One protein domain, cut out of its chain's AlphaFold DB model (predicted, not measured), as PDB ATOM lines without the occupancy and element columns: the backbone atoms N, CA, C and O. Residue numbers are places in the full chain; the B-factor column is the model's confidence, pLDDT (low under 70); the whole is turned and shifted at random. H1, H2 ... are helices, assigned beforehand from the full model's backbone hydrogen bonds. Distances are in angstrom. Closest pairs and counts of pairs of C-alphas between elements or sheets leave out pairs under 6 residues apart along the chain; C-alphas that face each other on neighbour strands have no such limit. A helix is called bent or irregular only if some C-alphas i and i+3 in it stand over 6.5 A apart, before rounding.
ATOM      1  N   ALA A 334     -22.532   9.875 -15.935       94.88
ATOM      2  CA  ALA A 334     -21.787   9.309 -17.057       94.88
ATOM      3  C   ALA A 334     -20.720   8.277 -16.641       94.88
ATOM      4  O   ALA A 334     -20.142   7.623 -17.516       94.88
ATOM      5  N   THR A 335     -20.441   8.103 -15.345       94.62
ATOM      6  CA  THR A 335     -19.308   7.295 -14.860       94.62
ATOM      7  C   THR A 335     -19.343   5.855 -15.379       94.62
ATOM      8  O   THR A 335     -18.335   5.349 -15.888       94.62
ATOM      9  N   LEU A 336     -20.504   5.190 -15.325       93.50
ATOM     10  CA  LEU A 336     -20.652   3.822 -15.825       93.50
ATOM     11  C   LEU A 336     -20.502   3.737 -17.343       93.50
ATOM     12  O   LEU A 336     -19.887   2.786 -17.829       93.50
ATOM     13  N   ALA A 337     -21.012   4.719 -18.089       93.94
ATOM     14  CA  ALA A 337     -20.893   4.751 -19.544       93.94
ATOM     15  C   ALA A 337     -19.425   4.861 -19.968       93.94
ATOM     16  O   ALA A 337     -18.957   4.064 -20.783       93.94
ATOM     17  N   VAL A 338     -18.664   5.770 -19.350       93.25
ATOM     18  CA  VAL A 338     -17.229   5.923 -19.623       93.25
ATOM     19  C   VAL A 338     -16.450   4.671 -19.222       93.25
ATOM     20  O   VAL A 338     -15.626   4.175 -19.996       93.25
ATOM     21  N   LYS A 339     -16.722   4.116 -18.034       92.94
ATOM     22  CA  LYS A 339     -16.086   2.875 -17.566       92.94
ATOM     23  C   LYS A 339     -16.333   1.722 -18.535       92.94
ATOM     24  O   LYS A 339     -15.418   0.949 -18.814       92.94
ATOM     25  N   TYR A 340     -17.552   1.612 -19.053       88.81
ATOM     26  CA  TYR A 340     -17.906   0.578 -20.014       88.81
ATOM     27  C   TYR A 340     -17.194   0.775 -21.353       88.81
ATOM     28  O   TYR A 340     -16.690  -0.189 -21.924       88.81
ATOM     29  N   LEU A 341     -17.092   2.017 -21.835       89.19
ATOM     30  CA  LEU A 341     -16.419   2.326 -23.097       89.19
ATOM     31  C   LEU A 341     -14.908   2.065 -23.067       89.19
ATOM     32  O   LEU A 341     -14.318   1.764 -24.099       89.19
ATOM     33  N   LYS A 342     -14.288   2.131 -21.886       88.44
ATOM     34  CA  LYS A 342     -12.881   1.754 -21.667       88.44
ATOM     35  C   LYS A 342     -12.678   0.233 -21.559       88.44
ATOM     36  O   LYS A 342     -11.544  -0.230 -21.485       88.44
ATOM     37  N   SER A 343     -13.752  -0.557 -21.496       86.31
ATOM     38  CA  SER A 343     -13.670  -2.000 -21.272       86.31
ATOM     39  C   SER A 343     -13.365  -2.773 -22.563       86.31
ATOM     40  O   SER A 343     -14.030  -2.549 -23.578       86.31
ATOM     41  N   PRO A 344     -12.487  -3.798 -22.521       78.19
ATOM     42  CA  PRO A 344     -12.243  -4.681 -23.668       78.19
ATOM     43  C   PRO A 344     -13.478  -5.516 -24.056       78.19
ATOM     44  O   PRO A 344     -13.525  -6.121 -25.125       78.19
ATOM     45  N   ILE A 345     -14.520  -5.542 -23.211       75.38
ATOM     46  CA  ILE A 345     -15.779  -6.253 -23.473       75.38
ATOM     47  C   ILE A 345     -16.462  -5.746 -24.754       75.38
ATOM     48  O   ILE A 345     -17.154  -6.530 -25.414       75.38
ATOM     49  N   LEU A 346     -16.236  -4.489 -25.152       73.00
ATOM     50  CA  LEU A 346     -16.771  -3.914 -26.390       73.00
ATOM     51  C   LEU A 346     -16.434  -4.747 -27.632       73.00
ATOM     52  O   LEU A 346     -17.290  -4.932 -28.501       73.00
ATOM     53  N   GLU A 347     -15.229  -5.318 -27.695       70.12
ATOM     54  CA  GLU A 347     -14.800  -6.130 -28.834       70.12
ATOM     55  C   GLU A 347     -15.606  -7.426 -28.977       70.12
ATOM     56  O   GLU A 347     -15.750  -7.957 -30.081       70.12
ATOM     57  N   SER A 348     -16.170  -7.923 -27.874       72.38
ATOM     58  CA  SER A 348     -16.998  -9.132 -27.858       72.38
ATOM     59  C   SER A 348     -18.450  -8.880 -28.292       72.38
ATOM     60  O   SER A 348     -19.171  -9.821 -28.618       72.38
ATOM     61  N   LEU A 349     -18.893  -7.616 -28.353       68.44
ATOM     62  CA  LEU A 349     -20.291  -7.228 -28.577       68.44
ATOM     63  C   LEU A 349     -20.532  -6.631 -29.972       68.44
ATOM     64  O   LEU A 349     -21.184  -5.602 -30.137       68.44
ATOM     65  N   LYS A 350     -20.065  -7.334 -31.009       69.44
ATOM     66  CA  LYS A 350     -20.127  -6.894 -32.419       69.44
ATOM     67  C   LYS A 350     -21.485  -7.107 -33.114       69.44
ATOM     68  O   LYS A 350     -21.570  -7.012 -34.338       69.44
ATOM     69  N   ASN A 351     -22.565  -7.384 -32.376       80.38
ATOM     70  CA  ASN A 351     -23.906  -7.450 -32.970       80.38
ATOM     71  C   ASN A 351     -24.381  -6.037 -33.357       80.38
ATOM     72  O   ASN A 351     -24.350  -5.124 -32.533       80.38
ATOM     73  N   ARG A 352     -24.888  -5.878 -34.587       75.38
ATOM     74  CA  ARG A 352     -25.431  -4.630 -35.154       75.38
ATOM     75  C   ARG A 352     -26.342  -3.854 -34.193       75.38
ATOM     76  O   ARG A 352     -26.204  -2.639 -34.074       75.38
ATOM     77  N   MET A 353     -27.259  -4.535 -33.502       75.62
ATOM     78  CA  MET A 353     -28.200  -3.882 -32.577       75.62
ATOM     79  C   MET A 353     -27.507  -3.344 -31.323       75.62
ATOM     80  O   MET A 353     -27.852  -2.269 -30.838       75.62
ATOM     81  N   THR A 354     -26.510  -4.068 -30.818       83.81
ATOM     82  CA  THR A 354     -25.716  -3.658 -29.655       83.81
ATOM     83  C   THR A 354     -24.782  -2.506 -30.008       83.81
ATOM     84  O   THR A 354     -24.684  -1.556 -29.245       83.81
ATOM     85  N   VAL A 355     -24.185  -2.523 -31.204       85.56
ATOM     86  CA  VAL A 355     -23.335  -1.427 -31.702       85.56
ATOM     87  C   VAL A 355     -24.116  -0.118 -31.788       85.56
ATOM     88  O   VAL A 355     -23.654   0.891 -31.265       85.56
ATOM     89  N   LYS A 356     -25.324  -0.126 -32.372       86.69
ATOM     90  CA  LYS A 356     -26.184   1.071 -32.393       86.69
ATOM     91  C   LYS A 356     -26.444   1.599 -30.982       86.69
ATOM     92  O   LYS A 356     -26.373   2.801 -30.756       86.69
ATOM     93  N   ARG A 357     -26.709   0.698 -30.031       89.31
ATOM     94  CA  ARG A 357     -26.962   1.064 -28.634       89.31
ATOM     95  C   ARG A 357     -25.742   1.698 -27.963       89.31
ATOM     96  O   ARG A 357     -25.897   2.724 -27.313       89.31
ATOM     97  N   ILE A 358     -24.552   1.135 -28.177       90.94
ATOM     98  CA  ILE A 358     -23.288   1.692 -27.672       90.94
ATOM     99  C   ILE A 358     -23.051   3.088 -28.246       90.94
ATOM    100  O   ILE A 358     -22.666   3.984 -27.507       90.94
ATOM    101  N   VAL A 359     -23.316   3.293 -29.540       90.19
ATOM    102  CA  VAL A 359     -23.149   4.610 -30.173       90.19
ATOM    103  C   VAL A 359     -24.088   5.647 -29.565       90.19
ATOM    104  O   VAL A 359     -23.628   6.740 -29.249       90.19
ATOM    105  N   PHE A 360     -25.368   5.317 -29.351       92.31
ATOM    106  CA  PHE A 360     -26.299   6.232 -28.682       92.31
ATOM    107  C   PHE A 360     -25.826   6.585 -27.268       92.31
ATOM    108  O   PHE A 360     -25.708   7.761 -26.947       92.31
ATOM    109  N   MET A 361     -25.471   5.580 -26.464       94.75
ATOM    110  CA  MET A 361     -24.943   5.795 -25.115       94.75
ATOM    111  C   MET A 361     -23.679   6.666 -25.122       94.75
ATOM    112  O   MET A 361     -23.573   7.590 -24.326       94.75
ATOM    113  N   ALA A 362     -22.727   6.401 -26.018       93.50
ATOM    114  CA  ALA A 362     -21.481   7.159 -26.094       93.50
ATOM    115  C   ALA A 362     -21.692   8.600 -26.574       93.50
ATOM    116  O   ALA A 362     -21.035   9.511 -26.084       93.50
ATOM    117  N   THR A 363     -22.628   8.806 -27.504       93.69
ATOM    118  CA  THR A 363     -22.996  10.144 -27.987       93.69
ATOM    119  C   THR A 363     -23.605  10.958 -26.855       93.69
ATOM    120  O   THR A 363     -23.175  12.084 -26.611       93.69
ATOM    121  N   ASP A 364     -24.552  10.372 -26.124       94.81
ATOM    122  CA  ASP A 364     -25.184  11.034 -24.988       94.81
ATOM    123  C   ASP A 364     -24.162  11.293 -23.871       94.81
ATOM    124  O   ASP A 364     -24.171  12.364 -23.267       94.81
ATOM    125  N   ALA A 365     -23.242  10.351 -23.617       95.81
ATOM    126  CA  ALA A 365     -22.207  10.501 -22.596       95.81
ATOM    127  C   ALA A 365     -21.246  11.642 -22.944       95.81
ATOM    128  O   ALA A 365     -20.969  12.486 -22.095       95.81
ATOM    129  N   ALA A 366     -20.791  11.719 -24.199       94.88
ATOM    130  CA  ALA A 366     -19.965  12.825 -24.674       94.88
ATOM    131  C   ALA A 366     -20.704  14.165 -24.541       94.88
ATOM    132  O   ALA A 366     -20.152  15.110 -23.987       94.88
ATOM    133  N   GLN A 367     -21.976  14.237 -24.956       93.88
ATOM    134  CA  GLN A 367     -22.785  15.452 -24.803       93.88
ATOM    135  C   GLN A 367     -22.936  15.877 -23.338       93.88
ATOM    136  O   GLN A 367     -22.833  17.066 -23.031       93.88
ATOM    137  N   HIS A 368     -23.175  14.927 -22.432       94.25
ATOM    138  CA  HIS A 368     -23.284  15.197 -21.002       94.25
ATOM    139  C   HIS A 368     -21.964  15.706 -20.409       94.25
ATOM    140  O   HIS A 368     -21.961  16.710 -19.696       94.25
ATOM    141  N   LEU A 369     -20.839  15.067 -20.745       95.31
ATOM    142  CA  LEU A 369     -19.504  15.466 -20.292       95.31
ATOM    143  C   LEU A 369     -19.126  16.859 -20.805       95.31
ATOM    144  O   LEU A 369     -18.679  17.688 -20.016       95.31
ATOM    145  N   THR A 370     -19.387  17.159 -22.082       95.38
ATOM    146  CA  THR A 370     -19.174  18.499 -22.653       95.38
ATOM    147  C   THR A 370     -19.999  19.554 -21.918       95.38
ATOM    148  O   THR A 370     -19.456  20.575 -21.508       95.38
ATOM    149  N   ARG A 371     -21.296  19.307 -21.677       94.00
ATOM    150  CA  ARG A 371     -22.158  20.240 -20.920       94.00
ATOM    151  C   ARG A 371     -21.706  20.428 -19.472       94.00
ATOM    152  O   ARG A 371     -21.930  21.490 -18.906       94.00
ATOM    153  N   SER A 372     -21.072  19.412 -18.897       93.50
ATOM    154  CA  SER A 372     -20.559  19.421 -17.526       93.50
ATOM    155  C   SER A 372     -19.121  19.952 -17.421       93.50
ATOM    156  O   SER A 372     -18.528  19.853 -16.351       93.50
ATOM    157  N   GLY A 373     -18.524  20.462 -18.508       93.44
ATOM    158  CA  GLY A 373     -17.166  21.028 -18.520       93.44
ATOM    159  C   GLY A 373     -16.017  20.010 -18.560       93.44
ATOM    160  O   GLY A 373     -14.862  20.387 -18.390       93.44
ATOM    161  N   HIS A 374     -16.299  18.726 -18.797       94.25
ATOM    162  CA  HIS A 374     -15.307  17.642 -18.844       94.25
ATOM    163  C   HIS A 374     -14.882  17.334 -20.294       94.25
ATOM    164  O   HIS A 374     -15.038  16.216 -20.787       94.25
ATOM    165  N   GLU A 375     -14.361  18.337 -21.009       92.75
ATOM    166  CA  GLU A 375     -14.107  18.259 -22.460       92.75
ATOM    167  C   GLU A 375     -13.098  17.170 -22.857       92.75
ATOM    168  O   GLU A 375     -13.351  16.414 -23.795       92.75
ATOM    169  N   ALA A 376     -12.002  17.022 -22.106       93.00
ATOM    170  CA  ALA A 376     -10.987  16.002 -22.380       93.00
ATOM    171  C   ALA A 376     -11.551  14.571 -22.290       93.00
ATOM    172  O   ALA A 376     -11.171  13.686 -23.057       93.00
ATOM    173  N   GLU A 377     -12.487  14.330 -21.366       91.56
ATOM    174  CA  GLU A 377     -13.131  13.023 -21.233       91.56
ATOM    175  C   GLU A 377     -14.177  12.791 -22.332       91.56
ATOM    176  O   GLU A 377     -14.304  11.671 -22.831       91.56
ATOM    177  N   ALA A 378     -14.873  13.845 -22.771       92.44
ATOM    178  CA  ALA A 378     -15.783  13.782 -23.912       92.44
ATOM    179  C   ALA A 378     -15.047  13.435 -25.220       92.44
ATOM    180  O   ALA A 378     -15.512  12.585 -25.984       92.44
ATOM    181  N   GLU A 379     -13.876  14.035 -25.460       92.56
ATOM    182  CA  GLU A 379     -13.027  13.720 -26.617       92.56
ATOM    183  C   GLU A 379     -12.528  12.269 -26.564       92.56
ATOM    184  O   GLU A 379     -12.631  11.529 -27.547       92.56
ATOM    185  N   LEU A 380     -12.076  11.822 -25.388       92.94
ATOM    186  CA  LEU A 380     -11.664  10.439 -25.158       92.94
ATOM    187  C   LEU A 380     -12.793   9.450 -25.486       92.94
ATOM    188  O   LEU A 380     -12.551   8.446 -26.155       92.94
ATOM    189  N   VAL A 381     -14.028   9.729 -25.057       91.88
ATOM    190  CA  VAL A 381     -15.205   8.905 -25.383       91.88
ATOM    191  C   VAL A 381     -15.415   8.806 -26.897       91.88
ATOM    192  O   VAL A 381     -15.643   7.707 -27.412       91.88
ATOM    193  N   GLY A 382     -15.299   9.923 -27.621       88.56
ATOM    194  CA  GLY A 382     -15.404   9.946 -29.082       88.56
ATOM    195  C   GLY A 382     -14.337   9.084 -29.762       88.56
ATOM    196  O   GLY A 382     -14.661   8.255 -30.621       88.56
ATOM    197  N   ASN A 383     -13.084   9.217 -29.327       90.38
ATOM    198  CA  ASN A 383     -11.956   8.453 -29.861       90.38
ATOM    199  C   ASN A 383     -12.123   6.945 -29.620       90.38
ATOM    200  O   ASN A 383     -12.008   6.163 -30.563       90.38
ATOM    201  N   LEU A 384     -12.532   6.535 -28.413       88.81
ATOM    202  CA  LEU A 384     -12.782   5.124 -28.089       88.81
ATOM    203  C   LEU A 384     -13.848   4.483 -28.986       88.81
ATOM    204  O   LEU A 384     -13.724   3.316 -29.367       88.81
ATOM    205  N   VAL A 385     -14.907   5.214 -29.345       86.69
ATOM    206  CA  VAL A 385     -15.936   4.699 -30.263       86.69
ATOM    207  C   VAL A 385     -15.380   4.546 -31.676       86.69
ATOM    208  O   VAL A 385     -15.650   3.539 -32.338       86.69
ATOM    209  N   LEU A 386     -14.603   5.518 -32.156       86.31
ATOM    210  CA  LEU A 386     -14.009   5.473 -33.493       86.31
ATOM    211  C   LEU A 386     -12.977   4.349 -33.631       86.31
ATOM    212  O   LEU A 386     -12.989   3.647 -34.646       86.31
ATOM    213  N   GLU A 387     -12.141   4.143 -32.617       86.56
ATOM    214  CA  GLU A 387     -11.135   3.079 -32.580       86.56
ATOM    215  C   GLU A 387     -11.790   1.693 -32.549       86.56
ATOM    216  O   GLU A 387     -11.518   0.855 -33.412       86.56
ATOM    217  N   ASN A 388     -12.728   1.469 -31.623       83.50
ATOM    218  CA  ASN A 388     -13.303   0.141 -31.397       83.50
ATOM    219  C   ASN A 388     -14.404  -0.233 -32.403       83.50
ATOM    220  O   ASN A 388     -14.571  -1.404 -32.753       83.50
ATOM    221  N   LEU A 389     -15.191   0.745 -32.867       83.44
ATOM    222  CA  LEU A 389     -16.401   0.503 -33.666       83.44
ATOM    223  C   LEU A 389     -16.361   1.155 -35.052       83.44
ATOM    224  O   LEU A 389     -17.210   0.838 -35.891       83.44
ATOM    225  N   GLY A 390     -15.374   2.004 -35.352       81.81
ATOM    226  CA  GLY A 390     -15.325   2.770 -36.602       81.81
ATOM    227  C   GLY A 390     -15.348   1.904 -37.862       81.81
ATOM    228  O   GLY A 390     -16.012   2.248 -38.838       81.81
ATOM    229  N   ALA A 391     -14.696   0.736 -37.851       81.50
ATOM    230  CA  ALA A 391     -14.739  -0.196 -38.982       81.50
ATOM    231  C   ALA A 391     -16.153  -0.752 -39.239       81.50
ATOM    232  O   ALA A 391     -16.588  -0.838 -40.393       81.50
ATOM    233  N   ILE A 392     -16.886  -1.082 -38.170       81.69
ATOM    234  CA  ILE A 392     -18.262  -1.586 -38.243       81.69
ATOM    235  C   ILE A 392     -19.192  -0.467 -38.712       81.69
ATOM    236  O   ILE A 392     -19.961  -0.674 -39.648       81.69
ATOM    237  N   LEU A 393     -19.067   0.734 -38.141       79.25
ATOM    238  CA  LEU A 393     -19.880   1.892 -38.517       79.25
ATOM    239  C   LEU A 393     -19.682   2.279 -39.985       79.25
ATOM    240  O   LEU A 393     -20.661   2.478 -40.700       79.25
ATOM    241  N   ARG A 394     -18.436   2.287 -40.479       82.44
ATOM    242  CA  ARG A 394     -18.138   2.527 -41.902       82.44
ATOM    243  C   ARG A 394     -18.778   1.478 -42.813       82.44
ATOM    244  O   ARG A 394     -19.255   1.821 -43.892       82.44
ATOM    245  N   ARG A 395     -18.796   0.204 -42.407       81.69
ATOM    246  CA  ARG A 395     -19.462  -0.865 -43.170       81.69
ATOM    247  C   ARG A 395     -20.978  -0.666 -43.207       81.69
ATOM    248  O   ARG A 395     -21.567  -0.779 -44.276       81.69
ATOM    249  N   GLU A 396     -21.584  -0.332 -42.074       77.31
ATOM    250  CA  GLU A 396     -23.025  -0.075 -41.964       77.31
ATOM    251  C   GLU A 396     -23.466   1.140 -42.786       77.31
ATOM    252  O   GLU A 396     -24.441   1.056 -43.530       77.31
ATOM    253  N   LEU A 397     -22.711   2.241 -42.724       77.19
ATOM    254  CA  LEU A 397     -22.947   3.436 -43.540       77.19
ATOM    255  C   LEU A 397     -22.878   3.122 -45.040       77.19
ATOM    256  O   LEU A 397     -23.729   3.578 -45.802       77.19
ATOM    257  N   ARG A 398     -21.911   2.298 -45.468       79.56
ATOM    258  CA  ARG A 398     -21.821   1.842 -46.864       79.56
ATOM    259  C   ARG A 398     -23.011   0.969 -47.271       79.56
ATOM    260  O   ARG A 398     -23.544   1.189 -48.351       79.56
ATOM    261  N   SER A 399     -23.450   0.049 -46.408       77.69
ATOM    262  CA  SER A 399     -24.626  -0.804 -46.651       77.69
ATOM    263  C   SER A 399     -25.908   0.021 -46.804       77.69
ATOM    264  O   SER A 399     -26.657  -0.158 -47.762       77.69
ATOM    265  N   ALA A 400     -26.134   0.982 -45.904       71.38
ATOM    266  CA  ALA A 400     -27.290   1.872 -45.968       71.38
ATOM    267  C   ALA A 400     -27.258   2.763 -47.223       71.38
ATOM    268  O   ALA A 400     -28.279   2.959 -47.879       71.38
ATOM    269  N   ALA A 401     -26.075   3.258 -47.604       70.25
ATOM    270  CA  ALA A 401     -25.899   4.022 -48.834       70.25
ATOM    271  C   ALA A 401     -26.143   3.174 -50.097       70.25
ATOM    272  O   ALA A 401     -26.691   3.691 -51.070       70.25
ATOM    273  N   SER A 402     -25.776   1.886 -50.099       66.62
ATOM    274  CA  SER A 402     -26.085   0.975 -51.210       66.62
ATOM    275  C   SER A 402     -27.572   0.631 -51.303       66.62
ATOM    276  O   SER A 402     -28.112   0.644 -52.406       66.62
ATOM    277  N   GLU A 403     -28.256   0.410 -50.176       66.44
ATOM    278  CA  GLU A 403     -29.709   0.192 -50.148       66.44
ATOM    279  C   GLU A 403     -30.448   1.424 -50.697       66.44
ATOM    280  O   GLU A 403     -31.262   1.308 -51.608       66.44
ATOM    281  N   LEU A 404     -30.072   2.628 -50.250       56.22
ATOM    282  CA  LEU A 404     -30.620   3.890 -50.765       56.22
ATOM    283  C   LEU A 404     -30.339   4.121 -52.260       56.22
ATOM    284  O   LEU A 404     -31.161   4.729 -52.944       56.22
ATOM    285  N   ARG A 405     -29.201   3.650 -52.787       61.19
ATOM    286  CA  ARG A 405     -28.895   3.722 -54.228       61.19
ATOM    287  C   ARG A 405     -29.735   2.744 -55.049       61.19
ATOM    288  O   ARG A 405     -30.184   3.129 -56.123       61.19
ATOM    289  N   MET A 406     -30.012   1.543 -54.538       54.25
ATOM    290  CA  MET A 406     -30.909   0.587 -55.207       54.25
ATOM    291  C   MET A 406     -32.363   1.070 -55.248       54.25
ATOM    292  O   MET A 406     -33.063   0.811 -56.220       54.25
ATOM    293  N   PHE A 407     -32.809   1.839 -54.249       51.25
ATOM    294  CA  PHE A 407     -34.127   2.481 -54.288       51.25
ATOM    295  C   PHE A 407     -34.201   3.688 -55.241       51.25
ATOM    296  O   PHE A 407     -35.289   4.023 -55.700       51.25
ATOM    297  N   LYS A 408     -33.071   4.340 -55.559       51.12
ATOM    298  CA  LYS A 408     -33.024   5.475 -56.503       51.12
ATOM    299  C   LYS A 408     -32.834   5.064 -57.966       51.12
ATOM    300  O   LYS A 408     -33.231   5.819 -58.847       51.12
ATOM    301  N   HIS A 409     -32.270   3.886 -58.223       49.59
ATOM    302  CA  HIS A 409     -32.137   3.312 -59.563       49.59
ATOM    303  C   HIS A 409     -32.627   1.860 -59.543       49.59
ATOM    304  O   HIS A 409     -31.810   0.952 -59.375       49.59
ATOM    305  N   PRO A 410     -33.949   1.620 -59.671       42.59
ATOM    306  CA  PRO A 410     -34.439   0.264 -59.860       42.59
ATOM    307  C   PRO A 410     -33.785  -0.324 -61.120       42.59
ATOM    308  O   PRO A 410     -33.616   0.403 -62.104       42.59
ATOM    309  N   PRO A 411     -33.376  -1.604 -61.107       42.88
ATOM    310  CA  PRO A 411     -32.803  -2.228 -62.288       42.88
ATOM    311  C   PRO A 411     -33.817  -2.141 -63.431       42.88
ATOM    312  O   PRO A 411     -34.973  -2.529 -63.259       42.88
TER     313      PRO A 411
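What this domain is: This is residues 334 to 411 of the 416 residues of an uncharacterized protein of Coniella lustricola (UniProt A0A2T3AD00). A helical hairpin, H3 and arm H4a of the bent helix H4, has short H1 packed on it; H4's second arm turns away, and residues 397 to 411 stick out. The printed part has 78 residues with four named helices, H1 to H4 in order, and no named strand: all helix. It is loose, radius of gyration of the C-alphas 15.1 A, spanning 51 by 28 by 17 A.

Where its parts are: H4, residues 375 to 408, was assigned as one helix by its hydrogen bonds but is bent: C-alphas 388 and 391 are 7.7 A apart. Its arms are H4a, residues 375 to 388, 20.2 A, and H4b, residues 391 to 408, 26.0 A, ending at C-alpha 408 (-33.024, 5.475, -56.503). H3 is residues 352 to 371, 28.8 A. H1, residues 335 to 341, begins at C-alpha 335 (-19.308, 7.295, -14.860). H2 is residues 344 to 348.

How they stand to each other: H4a and H3 touch as a hairpin, closest C-alphas Ala 366 and Ala 378 at 4.4 A, a shallow tilt of 15 degrees, opposite ways. H1 touches residues 361 to 365 alone of H3, closest C-alphas Ala 337 and Ala 365 at 6.6 A, and residues 381 to 385 alone of H4a, closest C-alphas Leu 341 and Leu 384 at 6.8 A. H4b is only just about perpendicular to H4a, at 72 degrees, and near H3. H2 is apart from H3. Every O i to N i+4 pair is within hydrogen-bond range in H1, H3, H4a and H4b; H2 has 0 of 1, and 2 of 2 O i to N i+3 pairs.

The domain as a whole: The farthest C-alphas, Gly 373 and Pro 411, are 52.0 A apart. The printed part has no cut, and its three links are tight. The pLDDT is under 70 at residues 349 to 350 and 402 to 411.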